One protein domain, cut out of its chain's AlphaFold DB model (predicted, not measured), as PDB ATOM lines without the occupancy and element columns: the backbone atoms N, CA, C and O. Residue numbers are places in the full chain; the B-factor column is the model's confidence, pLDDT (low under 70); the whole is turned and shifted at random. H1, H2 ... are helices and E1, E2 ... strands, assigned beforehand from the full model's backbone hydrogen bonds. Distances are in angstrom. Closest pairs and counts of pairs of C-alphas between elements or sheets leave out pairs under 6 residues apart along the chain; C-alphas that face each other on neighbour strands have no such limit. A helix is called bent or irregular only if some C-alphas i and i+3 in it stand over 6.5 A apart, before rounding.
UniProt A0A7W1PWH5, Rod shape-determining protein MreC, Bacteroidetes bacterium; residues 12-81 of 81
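Overview. This is residues 12 to 81 of the 81 residues of the protein "Rod shape-determining protein MreC" of Bacteroidetes bacterium (UniProt A0A7W1PWH5). A small, strongly twisted sheet of three strands stands at one end, and a lone helix, H1, stands well away from it at the end of a long link, with no contact between helix and sheet. The sheet is a bent hairpin of E2 and E3 with the short E1 along the first part of E2; the tip of that hairpin, residues 37 to 42, sticks out, and so do residues 52 to 59 of the link and residues 68 to 81 at the far end. The printed part has 70 residues, with three named strands and then one named helix, in the order E1, E2, E3, H1; the sheet runs E1, E2, E3 and is antiparallel. The class is mixed, helices and strands, with 33 residues, under half, in named elements. The whole is extended, with a radius of gyration of the C-alphas of 17.2 A, and flat, spanning 46 by 40 by 18 A.

Arrangement. E1, residues 12 to 14, is an edge strand and forms a hairpin with the inner strand E2, residues 27 to 36. They are antiparallel at 114 degrees; C-alphas 12 and 30 face each other at 4.6 A, and N 13 and O 29 are within hydrogen-bond range at 2.8 A. E2 bends by 69 degrees at residue 32. E2 forms a second hairpin with the other edge strand, E3, residues 43 to 49, antiparallel at 144 degrees. C-alphas 34 and 45 face each other at 4.2 A, and N 32 and O 46, at 2.8 A, and N 48 and O 30, at 2.8 A, are within hydrogen-bond range. E1, E2 and E3 make a meander, each strand the antiparallel neighbour of the one before. H1, residues 67 to 79, is not on the sheet, with 0 pairs of C-alphas within 10 A, and it is apart from E1 and E2. In H1 every O i to N i+4 pair is within hydrogen-bond range.

Along the chain. E1 begins at C-alpha 12, (188.189, 90.845, 220.459), and measures 6.5 A from first to last C-alpha. E2 measures 23.4 A and ends at C-alpha 36, (177.142, 84.813, 234.322). E3 measures 17.6 A. H1 measures 18.6 A and ends at C-alpha 79, (150.003, 109.390, 226.354).

Size, cuts and confidence. The C-alphas of Lys 55 and His 81, the two farthest apart, are 51.4 A from each other. The printed part has no cut. The links E1 to E2, 12 residues, and E3 to H1, 17 residues, are long. The mean pLDDT of the printed part is 70.0, and residues 16 to 23, 37 to 41 and 53 to 81 are under 70.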
ATOM      1  N   THR A  12     188.120  89.407 220.751       86.88
ATOM      2  CA  THR A  12     188.189  90.845 220.459       86.88
ATOM      3  C   THR A  12     186.798  91.458 220.451       86.88
ATOM      4  O   THR A  12     185.888  90.964 219.788       86.88
ATOM      5  N   ILE A  13     186.647  92.580 221.147       83.62
ATOM      6  CA  ILE A  13     185.410  93.350 221.206       83.62
ATOM      7  C   ILE A  13     185.538  94.570 220.298       83.62
ATOM      8  O   ILE A  13     186.425  95.410 220.474       83.62
ATOM      9  N   VAL A  14     184.604  94.675 219.354       82.06
ATOM     10  CA  VAL A  14     184.459  95.807 218.433       82.06
ATOM     11  C   VAL A  14     183.054  96.395 218.533       82.06
ATOM     12  O   VAL A  14     182.092  95.677 218.825       82.06
ATOM     13  N   THR A  15     182.911  97.697 218.293       78.69
ATOM     14  CA  THR A  15     181.589  98.324 218.191       78.69
ATOM     15  C   THR A  15     180.867  97.820 216.941       78.69
ATOM     16  O   THR A  15     181.374  97.907 215.826       78.69
ATOM     17  N   SER A  16     179.659  97.284 217.120       68.50
ATOM     18  CA  SER A  16     178.860  96.694 216.037       68.50
ATOM     19  C   SER A  16     178.013  97.707 215.255       68.50
ATOM     20  O   SER A  16     177.210  97.297 214.425       68.50
ATOM     21  N   GLY A  17     178.108  99.008 215.554       64.06
ATOM     22  CA  GLY A  17     177.271 100.048 214.929       64.06
ATOM     23  C   GLY A  17     175.795 100.019 215.321       64.06
ATOM     24  O   GLY A  17     175.032 100.882 214.909       64.06
ATOM     25  N   ALA A  18     175.375  99.059 216.152       61.56
ATOM     26  CA  ALA A  18     173.995  98.947 216.625       61.56
ATOM     27  C   ALA A  18     173.586 100.077 217.588       61.56
ATOM     28  O   ALA A  18     172.421 100.186 217.961       61.56
ATOM     29  N   SER A  19     174.542 100.899 218.024       59.12
ATOM     30  CA  SER A  19     174.278 102.080 218.832       59.12
ATOM     31  C   SER A  19     174.380 103.314 217.951       59.12
ATOM     32  O   SER A  19     175.442 103.596 217.409       59.12
ATOM     33  N   THR A  20     173.321 104.120 217.900       59.97
ATOM     34  CA  THR A  20     173.317 105.457 217.273       59.97
ATOM     35  C   THR A  20     174.333 106.418 217.907       59.97
ATOM     36  O   THR A  20     174.558 107.516 217.407       59.97
ATOM     37  N   ILE A  21     174.919 106.016 219.040       63.16
ATOM     38  CA  ILE A  21     175.852 106.794 219.851       63.16
ATOM     39  C   ILE A  21     177.301 106.390 219.584       63.16
ATOM     40  O   ILE A  21     178.179 107.162 219.921       63.16
ATOM     41  N   PHE A  22     177.602 105.229 218.994       67.06
ATOM     42  CA  PHE A  22     178.989 104.820 218.751       67.06
ATOM     43  C   PHE A  22     179.166 104.367 217.303       67.06
ATOM     44  O   PHE A  22     178.440 103.469 216.875       67.06
ATOM     45  N   PRO A  23     180.134 104.934 216.556       64.19
ATOM     46  CA  PRO A  23     180.435 104.449 215.218       64.19
ATOM     47  C   PRO A  23     180.899 102.992 215.288       64.19
ATOM     48  O   PRO A  23     181.461 102.536 216.292       64.19
ATOM     49  N   ASP A  24     180.630 102.245 214.229       75.81
ATOM     50  CA  ASP A  24     181.072 100.871 214.065       75.81
ATOM     51  C   ASP A  24     182.584 100.769 213.832       75.81
ATOM     52  O   ASP A  24     183.252 101.715 213.417       75.81
ATOM     53  N   GLY A  25     183.143  99.599 214.141       74.62
ATOM     54  CA  GLY A  25     184.534  99.276 213.821       74.62
ATOM     55  C   GLY A  25     185.587  99.836 214.781       74.62
ATOM     56  O   GLY A  25     186.779  99.697 214.512       74.62
ATOM     57  N   ILE A  26     185.198 100.417 215.920       77.25
ATOM     58  CA  ILE A  26     186.151 100.794 216.969       77.25
ATOM     59  C   ILE A  26     186.510  99.549 217.782       77.25
ATOM     60  O   ILE A  26     185.647  98.927 218.406       77.25
ATOM     61  N   MET A  27     187.802  99.210 217.808       82.94
ATOM     62  CA  MET A  27     188.341  98.194 218.709       82.94
ATOM     63  C   MET A  27     188.319  98.718 220.143       82.94
ATOM     64  O   MET A  27     188.957  99.721 220.456       82.94
ATOM     65  N   ILE A  28     187.590  98.025 221.015       83.56
ATOM     66  CA  ILE A  28     187.517  98.359 222.439       83.56
ATOM     67  C   ILE A  28     188.629  97.628 223.190       83.56
ATOM     68  O   ILE A  28     189.352  98.230 223.980       83.56
ATOM     69  N   GLY A  29     188.789  96.330 222.941       88.00
ATOM     70  CA  GLY A  29     189.765  95.518 223.654       88.00
ATOM     71  C   GLY A  29     189.474  94.029 223.582       88.00
ATOM     72  O   GLY A  29     188.783  93.575 222.670       88.00
ATOM     73  N   THR A  30     189.983  93.274 224.552       90.25
ATOM     74  CA  THR A  30     189.815  91.816 224.627       90.25
ATOM     75  C   THR A  30     189.140  91.375 225.922       90.25
ATOM     76  O   THR A  30     189.268  92.029 226.957       90.25
ATOM     77  N   ILE A  31     188.403  90.261 225.878       89.25
ATOM     78  CA  ILE A  31     187.747  89.695 227.068       89.25
ATOM     79  C   ILE A  31     188.810  89.215 228.058       89.25
ATOM     80  O   ILE A  31     189.572  88.300 227.747       89.25
ATOM     81  N   ALA A  32     188.831  89.807 229.252       88.38
ATOM     82  CA  ALA A  32     189.675  89.381 230.365       88.38
ATOM     83  C   ALA A  32     188.983  88.286 231.187       88.38
ATOM     84  O   ALA A  32     189.569  87.245 231.472       88.38
ATOM     85  N   GLU A  33     187.714  88.504 231.529       86.94
ATOM     86  CA  GLU A  33     186.888  87.568 232.289       86.94
ATOM     87  C   GLU A  33     185.418  87.774 231.904       86.94
ATOM     88  O   GLU A  33     185.017  88.858 231.483       86.94
ATOM     89  N   TYR A  34     184.581  86.750 232.038       85.06
ATOM     90  CA  TYR A  34     183.135  86.921 231.956       85.06
ATOM     91  C   TYR A  34     182.450  86.125 233.061       85.06
ATOM     92  O   TYR A  34     182.806  84.985 233.353       85.06
ATOM     93  N   LYS A  35     181.448  86.739 233.685       81.31
ATOM     94  CA  LYS A  35     180.645  86.156 234.756       81.31
ATOM     95  C   LYS A  35     179.187  86.143 234.332       81.31
ATOM     96  O   LYS A  35     178.605  87.173 233.979       81.31
ATOM     97  N   LEU A  36     178.587  84.959 234.386       75.81
ATOM     98  CA  LEU A  36     177.142  84.813 234.322       75.81
ATOM     99  C   LEU A  36     176.618  84.939 235.750       75.81
ATOM    100  O   LEU A  36     176.949  84.120 236.604       75.81
ATOM    101  N   LYS A  37     175.847  85.987 236.032       68.19
ATOM    102  CA  LYS A  37     175.175  86.092 237.324       68.19
ATOM    103  C   LYS A  37     173.945  85.189 237.274       68.19
ATOM    104  O   LYS A  37     173.112  85.351 236.382       68.19
ATOM    105  N   ASP A  38     173.847  84.228 238.190       57.19
ATOM    106  CA  ASP A  38     172.679  83.349 238.270       57.19
ATOM    107  C   ASP A  38     171.401  84.186 238.430       57.19
ATOM    108  O   ASP A  38     171.294  85.022 239.326       57.19
ATOM    109  N   GLY A  39     170.458  83.997 237.502       65.38
ATOM    110  CA  GLY A  39     169.210  84.764 237.401       65.38
ATOM    111  C   GLY A  39     169.197  85.867 236.334       65.38
ATOM    112  O   GLY A  39     168.123  86.203 235.844       65.38
ATOM    113  N   ASP A  40     170.351  86.367 235.881       65.75
ATOM    114  CA  ASP A  40     170.405  87.409 234.847       65.75
ATOM    115  C   ASP A  40     170.441  86.801 233.444       65.75
ATOM    116  O   ASP A  40     171.120  85.810 233.200       65.75
ATOM    117  N   ASN A  41     169.743  87.408 232.480       68.94
ATOM    118  CA  ASN A  41     169.790  87.029 231.055       68.94
ATOM    119  C   ASN A  41     170.992  87.610 230.296       68.94
ATOM    120  O   ASN A  41     171.089  87.470 229.074       68.94
ATOM    121  N   PHE A  42     171.920  88.236 231.020       71.81
ATOM    122  CA  PHE A  42     173.041  88.972 230.465       71.81
ATOM    123  C   PHE A  42     174.360  88.531 231.102       71.81
ATOM    124  O   PHE A  42     174.464  88.405 232.319       71.81
ATOM    125  N   PHE A  43     175.387  88.348 230.271       73.38
ATOM    126  CA  PHE A  43     176.764  88.220 230.748       73.38
ATOM    127  C   PHE A  43     177.313  89.571 231.206       73.38
ATOM    128  O   PHE A  43     177.161  90.570 230.493       73.38
ATOM    129  N   LYS A  44     177.999  89.577 232.353       79.88
ATOM    130  CA  LYS A  44     178.957  90.629 232.705       79.88
ATOM    131  C   LYS A  44     180.321  90.225 232.171       79.88
ATOM    132  O   LYS A  44     180.720  89.079 232.344       79.88
ATOM    133  N   ILE A  45     180.998  91.144 231.498       83.31
ATOM    134  CA  ILE A  45     182.271  90.885 230.830       83.31
ATOM    135  C   ILE A  45     183.243  91.957 231.294       83.31
ATOM    136  O   ILE A  45     182.971  93.145 231.124       83.31
ATOM    137  N   ASP A  46     184.348  91.519 231.873       86.56
ATOM    138  CA  ASP A  46     185.493  92.346 232.207       86.56
ATOM    139  C   ASP A  46     186.429  92.371 230.991       86.56
ATOM    140  O   ASP A  46     186.755  91.330 230.411       86.56
ATOM    141  N   ILE A  47     186.818  93.570 230.558       84.19
ATOM    142  CA  ILE A  47     187.498  93.805 229.278       84.19
ATOM    143  C   ILE A  47     188.845  94.472 229.542       84.19
ATOM    144  O   ILE A  47     188.914  95.494 230.223       84.19
ATOM    145  N   ASN A  48     189.902  93.940 228.932       87.75
ATOM    146  CA  ASN A  48     191.186  94.618 228.827       87.75
ATOM    147  C   ASN A  48     191.130  95.597 227.657       87.75
ATOM    148  O   ASN A  48     191.198  95.194 226.494       87.75
ATOM    149  N   ILE A  49     190.978  96.883 227.967       85.00
ATOM    150  CA  ILE A  49     190.887  97.934 226.954       85.00
ATOM    151  C   ILE A  49     192.240  98.082 226.252       85.00
ATOM    152  O   ILE A  49     193.265  98.272 226.902       85.00
ATOM    153  N   SER A  50     192.242  98.000 224.920       79.94
ATOM    154  CA  SER A  50     193.461  98.160 224.108       79.94
ATOM    155  C   SER A  50     193.784  99.623 223.789       79.94
ATOM    156  O   SER A  50     194.862  99.922 223.279       79.94
ATOM    157  N   THR A  51     192.867 100.542 224.094       75.06
ATOM    158  CA  THR A  51     193.045 101.984 223.898       75.06
ATOM    159  C   THR A  51     193.909 102.591 225.003       75.06
ATOM    160  O   THR A  51     193.558 102.542 226.180       75.06
ATOM    161  N   ASP A  52     195.019 103.227 224.620       71.25
ATOM    162  CA  ASP A  52     195.863 104.012 225.527       71.25
ATOM    163  C   ASP A  52     195.229 105.390 225.776       71.25
ATOM    164  O   ASP A  52     195.407 106.335 225.001       71.25
ATOM    165  N   PHE A  53     194.477 105.508 226.875       69.31
ATOM    166  CA  PHE A  53     193.842 106.771 227.255       69.31
ATOM    167  C   PHE A  53     194.846 107.879 227.620       69.31
ATOM    168  O   PHE A  53     194.479 109.051 227.602       69.31
ATOM    169  N   GLY A  54     196.110 107.536 227.903       65.62
ATOM    170  CA  GLY A  54     197.176 108.499 228.193       65.62
ATOM    171  C   GLY A  54     197.719 109.212 226.952       65.62
ATOM    172  O   GLY A  54     198.371 110.247 227.078       65.62
ATOM    173  N   LYS A  55     197.430 108.691 225.751       64.31
ATOM    174  CA  LYS A  55     197.847 109.258 224.456       64.31
ATOM    175  C   LYS A  55     196.676 109.687 223.570       64.31
ATOM    176  O   LYS A  55     196.876 109.961 222.386       64.31
ATOM    177  N   LEU A  56     195.458 109.748 224.111       63.41
ATOM    178  CA  LEU A  56     194.277 110.191 223.369       63.41
ATOM    179  C   LEU A  56     194.402 111.670 222.972       63.41
ATOM    180  O   LEU A  56     194.052 112.566 223.732       63.41
ATOM    181  N   GLY A  57     194.889 111.923 221.755       58.06
ATOM    182  CA  GLY A  57     194.873 113.250 221.127       58.06
ATOM    183  C   GLY A  57     193.534 113.597 220.464       58.06
ATOM    184  O   GLY A  57     193.239 114.771 220.256       58.06
ATOM    185  N   TYR A  58     192.711 112.589 220.158       57.28
ATOM    186  CA  TYR A  58     191.425 112.743 219.481       57.28
ATOM    187  C   TYR A  58     190.320 112.087 220.303       57.28
ATOM    188  O   TYR A  58     190.252 110.866 220.421       57.28
ATOM    189  N   VAL A  59     189.453 112.919 220.875       60.94
ATOM    190  CA  VAL A  59     188.217 112.493 221.530       60.94
ATOM    191  C   VAL A  59     187.045 112.828 220.615       60.94
ATOM    192  O   VAL A  59     186.929 113.948 220.121       60.94
ATOM    193  N   TYR A  60     186.174 111.855 220.371       58.66
ATOM    194  CA  TYR A  60     184.947 112.076 219.614       58.66
ATOM    195  C   TYR A  60     183.827 112.435 220.590       58.66
ATOM    196  O   TYR A  60     183.428 111.618 221.418       58.66
ATOM    197  N   VAL A  61     183.318 113.668 220.505       59.56
ATOM    198  CA  VAL A  61     182.101 114.072 221.222       59.56
ATOM    199  C   VAL A  61     180.911 113.689 220.358       59.56
ATOM    200  O   VAL A  61     180.618 114.346 219.360       59.56
ATOM    201  N   ILE A  62     180.230 112.614 220.736       60.19
ATOM    202  CA  ILE A  62     179.077 112.127 219.985       60.19
ATOM    203  C   ILE A  62     177.828 112.802 220.550       60.19
ATOM    204  O   ILE A  62     177.339 112.454 221.623       60.19
ATOM    205  N   LYS A  63     177.330 113.822 219.841       56.81
ATOM    206  CA  LYS A  63     176.011 114.409 220.105       56.81
ATOM    207  C   LYS A  63     174.960 113.560 219.402       56.81
ATOM    208  O   LYS A  63     174.819 113.641 218.184       56.81
ATOM    209  N   ASN A  64     174.214 112.769 220.168       56.94
ATOM    210  CA  ASN A  64     173.024 112.105 219.654       56.94
ATOM    211  C   ASN A  64     171.917 113.156 219.466       56.94
ATOM    212  O   ASN A  64     171.249 113.540 220.419       56.94
ATOM    213  N   LEU A  65     171.767 113.678 218.247       61.84
ATOM    214  CA  LEU A  65     170.745 114.683 217.930       61.84
ATOM    215  C   LEU A  65     169.327 114.079 217.879       61.84
ATOM    216  O   LEU A  65     168.359 114.808 218.052       61.84
ATOM    217  N   MET A  66     169.208 112.757 217.701       58.44
ATOM    218  CA  MET A  66     167.930 112.031 217.640       58.44
ATOM    219  C   MET A  66     167.447 111.530 219.005       58.44
ATOM    220  O   MET A  66     166.316 111.064 219.111       58.44
ATOM    221  N   SER A  67     168.250 111.636 220.072       60.47
ATOM    222  CA  SER A  67     167.805 111.208 221.404       60.47
ATOM    223  C   SER A  67     166.644 112.049 221.931       60.47
ATOM    224  O   SER A  67     165.838 111.533 222.693       60.47
ATOM    225  N   GLN A  68     166.548 113.326 221.537       61.66
ATOM    226  CA  GLN A  68     165.398 114.166 221.890       61.66
ATOM    227  C   GLN A  68     164.138 113.746 221.131       61.66
ATOM    228  O   GLN A  68     163.116 113.524 221.767       61.66
ATOM    229  N   GLU A  69     164.215 113.567 219.808       62.00
ATOM    230  CA  GLU A  69     163.061 113.098 219.026       62.00
ATOM    231  C   GLU A  69     162.583 111.720 219.483       62.00
ATOM    232  O   GLU A  69     161.383 111.484 219.563       62.00
ATOM    233  N   GLN A  70     163.501 110.812 219.821       60.88
ATOM    234  CA  GLN A  70     163.136 109.483 220.295       60.88
ATOM    235  C   GLN A  70     162.459 109.527 221.672       60.88
ATOM    236  O   GLN A  70     161.458 108.841 221.867       60.88
ATOM    237  N   LEU A  71     162.932 110.379 222.588       63.91
ATOM    238  CA  LEU A  71     162.277 110.607 223.880       63.91
ATOM    239  C   LEU A  71     160.879 111.225 223.703       63.91
ATOM    240  O   LEU A  71     159.932 110.805 224.361       63.91
ATOM    241  N   ASP A  72     160.740 112.188 222.789       68.69
ATOM    242  CA  ASP A  72     159.461 112.836 222.485       68.69
ATOM    243  C   ASP A  72     158.461 111.866 221.837       68.69
ATOM    244  O   ASP A  72     157.266 111.909 222.143       68.69
ATOM    245  N   LEU A  73     158.928 110.970 220.963       68.94
ATOM    246  CA  LEU A  73     158.107 109.926 220.347       68.94
ATOM    247  C   LEU A  73     157.665 108.869 221.368       68.94
ATOM    248  O   LEU A  73     156.501 108.468 221.354       68.94
ATOM    249  N   GLU A  74     158.553 108.449 222.270       65.81
ATOM    250  CA  GLU A  74     158.219 107.527 223.363       65.81
ATOM    251  C   GLU A  74     157.224 108.153 224.349       65.81
ATOM    252  O   GLU A  74     156.234 107.512 224.705       65.81
ATOM    253  N   LEU A  75     157.420 109.426 224.718       69.06
ATOM    254  CA  LEU A  75     156.472 110.181 225.541       69.06
ATOM    255  C   LEU A  75     155.104 110.272 224.859       69.06
ATOM    256  O   LEU A  75     154.094 109.947 225.477       69.06
ATOM    257  N   LYS A  76     155.047 110.643 223.573       66.94
ATOM    258  CA  LYS A  76     153.778 110.695 222.827       66.94
ATOM    259  C   LYS A  76     153.078 109.344 222.754       66.94
ATOM    260  O   LYS A  76     151.875 109.286 222.976       66.94
ATOM    261  N   SER A  77     153.814 108.265 222.493       64.12
ATOM    262  CA  SER A  77     153.234 106.921 222.416       64.12
ATOM    263  C   SER A  77     152.681 106.423 223.757       64.12
ATOM    264  O   SER A  77     151.849 105.518 223.762       64.12
ATOM    265  N   GLN A  78     153.142 106.981 224.881       57.41
ATOM    266  CA  GLN A  78     152.693 106.613 226.223       57.41
ATOM    267  C   GLN A  78     151.456 107.405 226.682       57.41
ATOM    268  O   GLN A  78     150.720 106.919 227.535       57.41
ATOM    269  N   TYR A  79     151.207 108.584 226.103       57.22
ATOM    270  CA  TYR A  79     150.003 109.390 226.354       57.22
ATOM    271  C   TYR A  79     148.799 109.006 225.478       57.22
ATOM    272  O   TYR A  79     147.688 109.436 225.775       57.22
ATOM    273  N   ASP A  80     149.006 108.223 224.416       55.88
ATOM    274  CA  ASP A  80     147.948 107.763 223.498       55.88
ATOM    275  C   ASP A  80     147.261 106.449 223.960       55.88
ATOM    276  O   ASP A  80     146.605 105.771 223.169       55.88
ATOM    277  N   HIS A  81     147.410 106.083 225.242       45.44
ATOM    278  CA  HIS A  81     146.679 105.011 225.942       45.44
ATOM    279  C   HIS A  81     145.928 105.578 227.152       45.44
ATOM    280  O   HIS A  81     144.864 105.009 227.487       45.44
TER     281      HIS A  81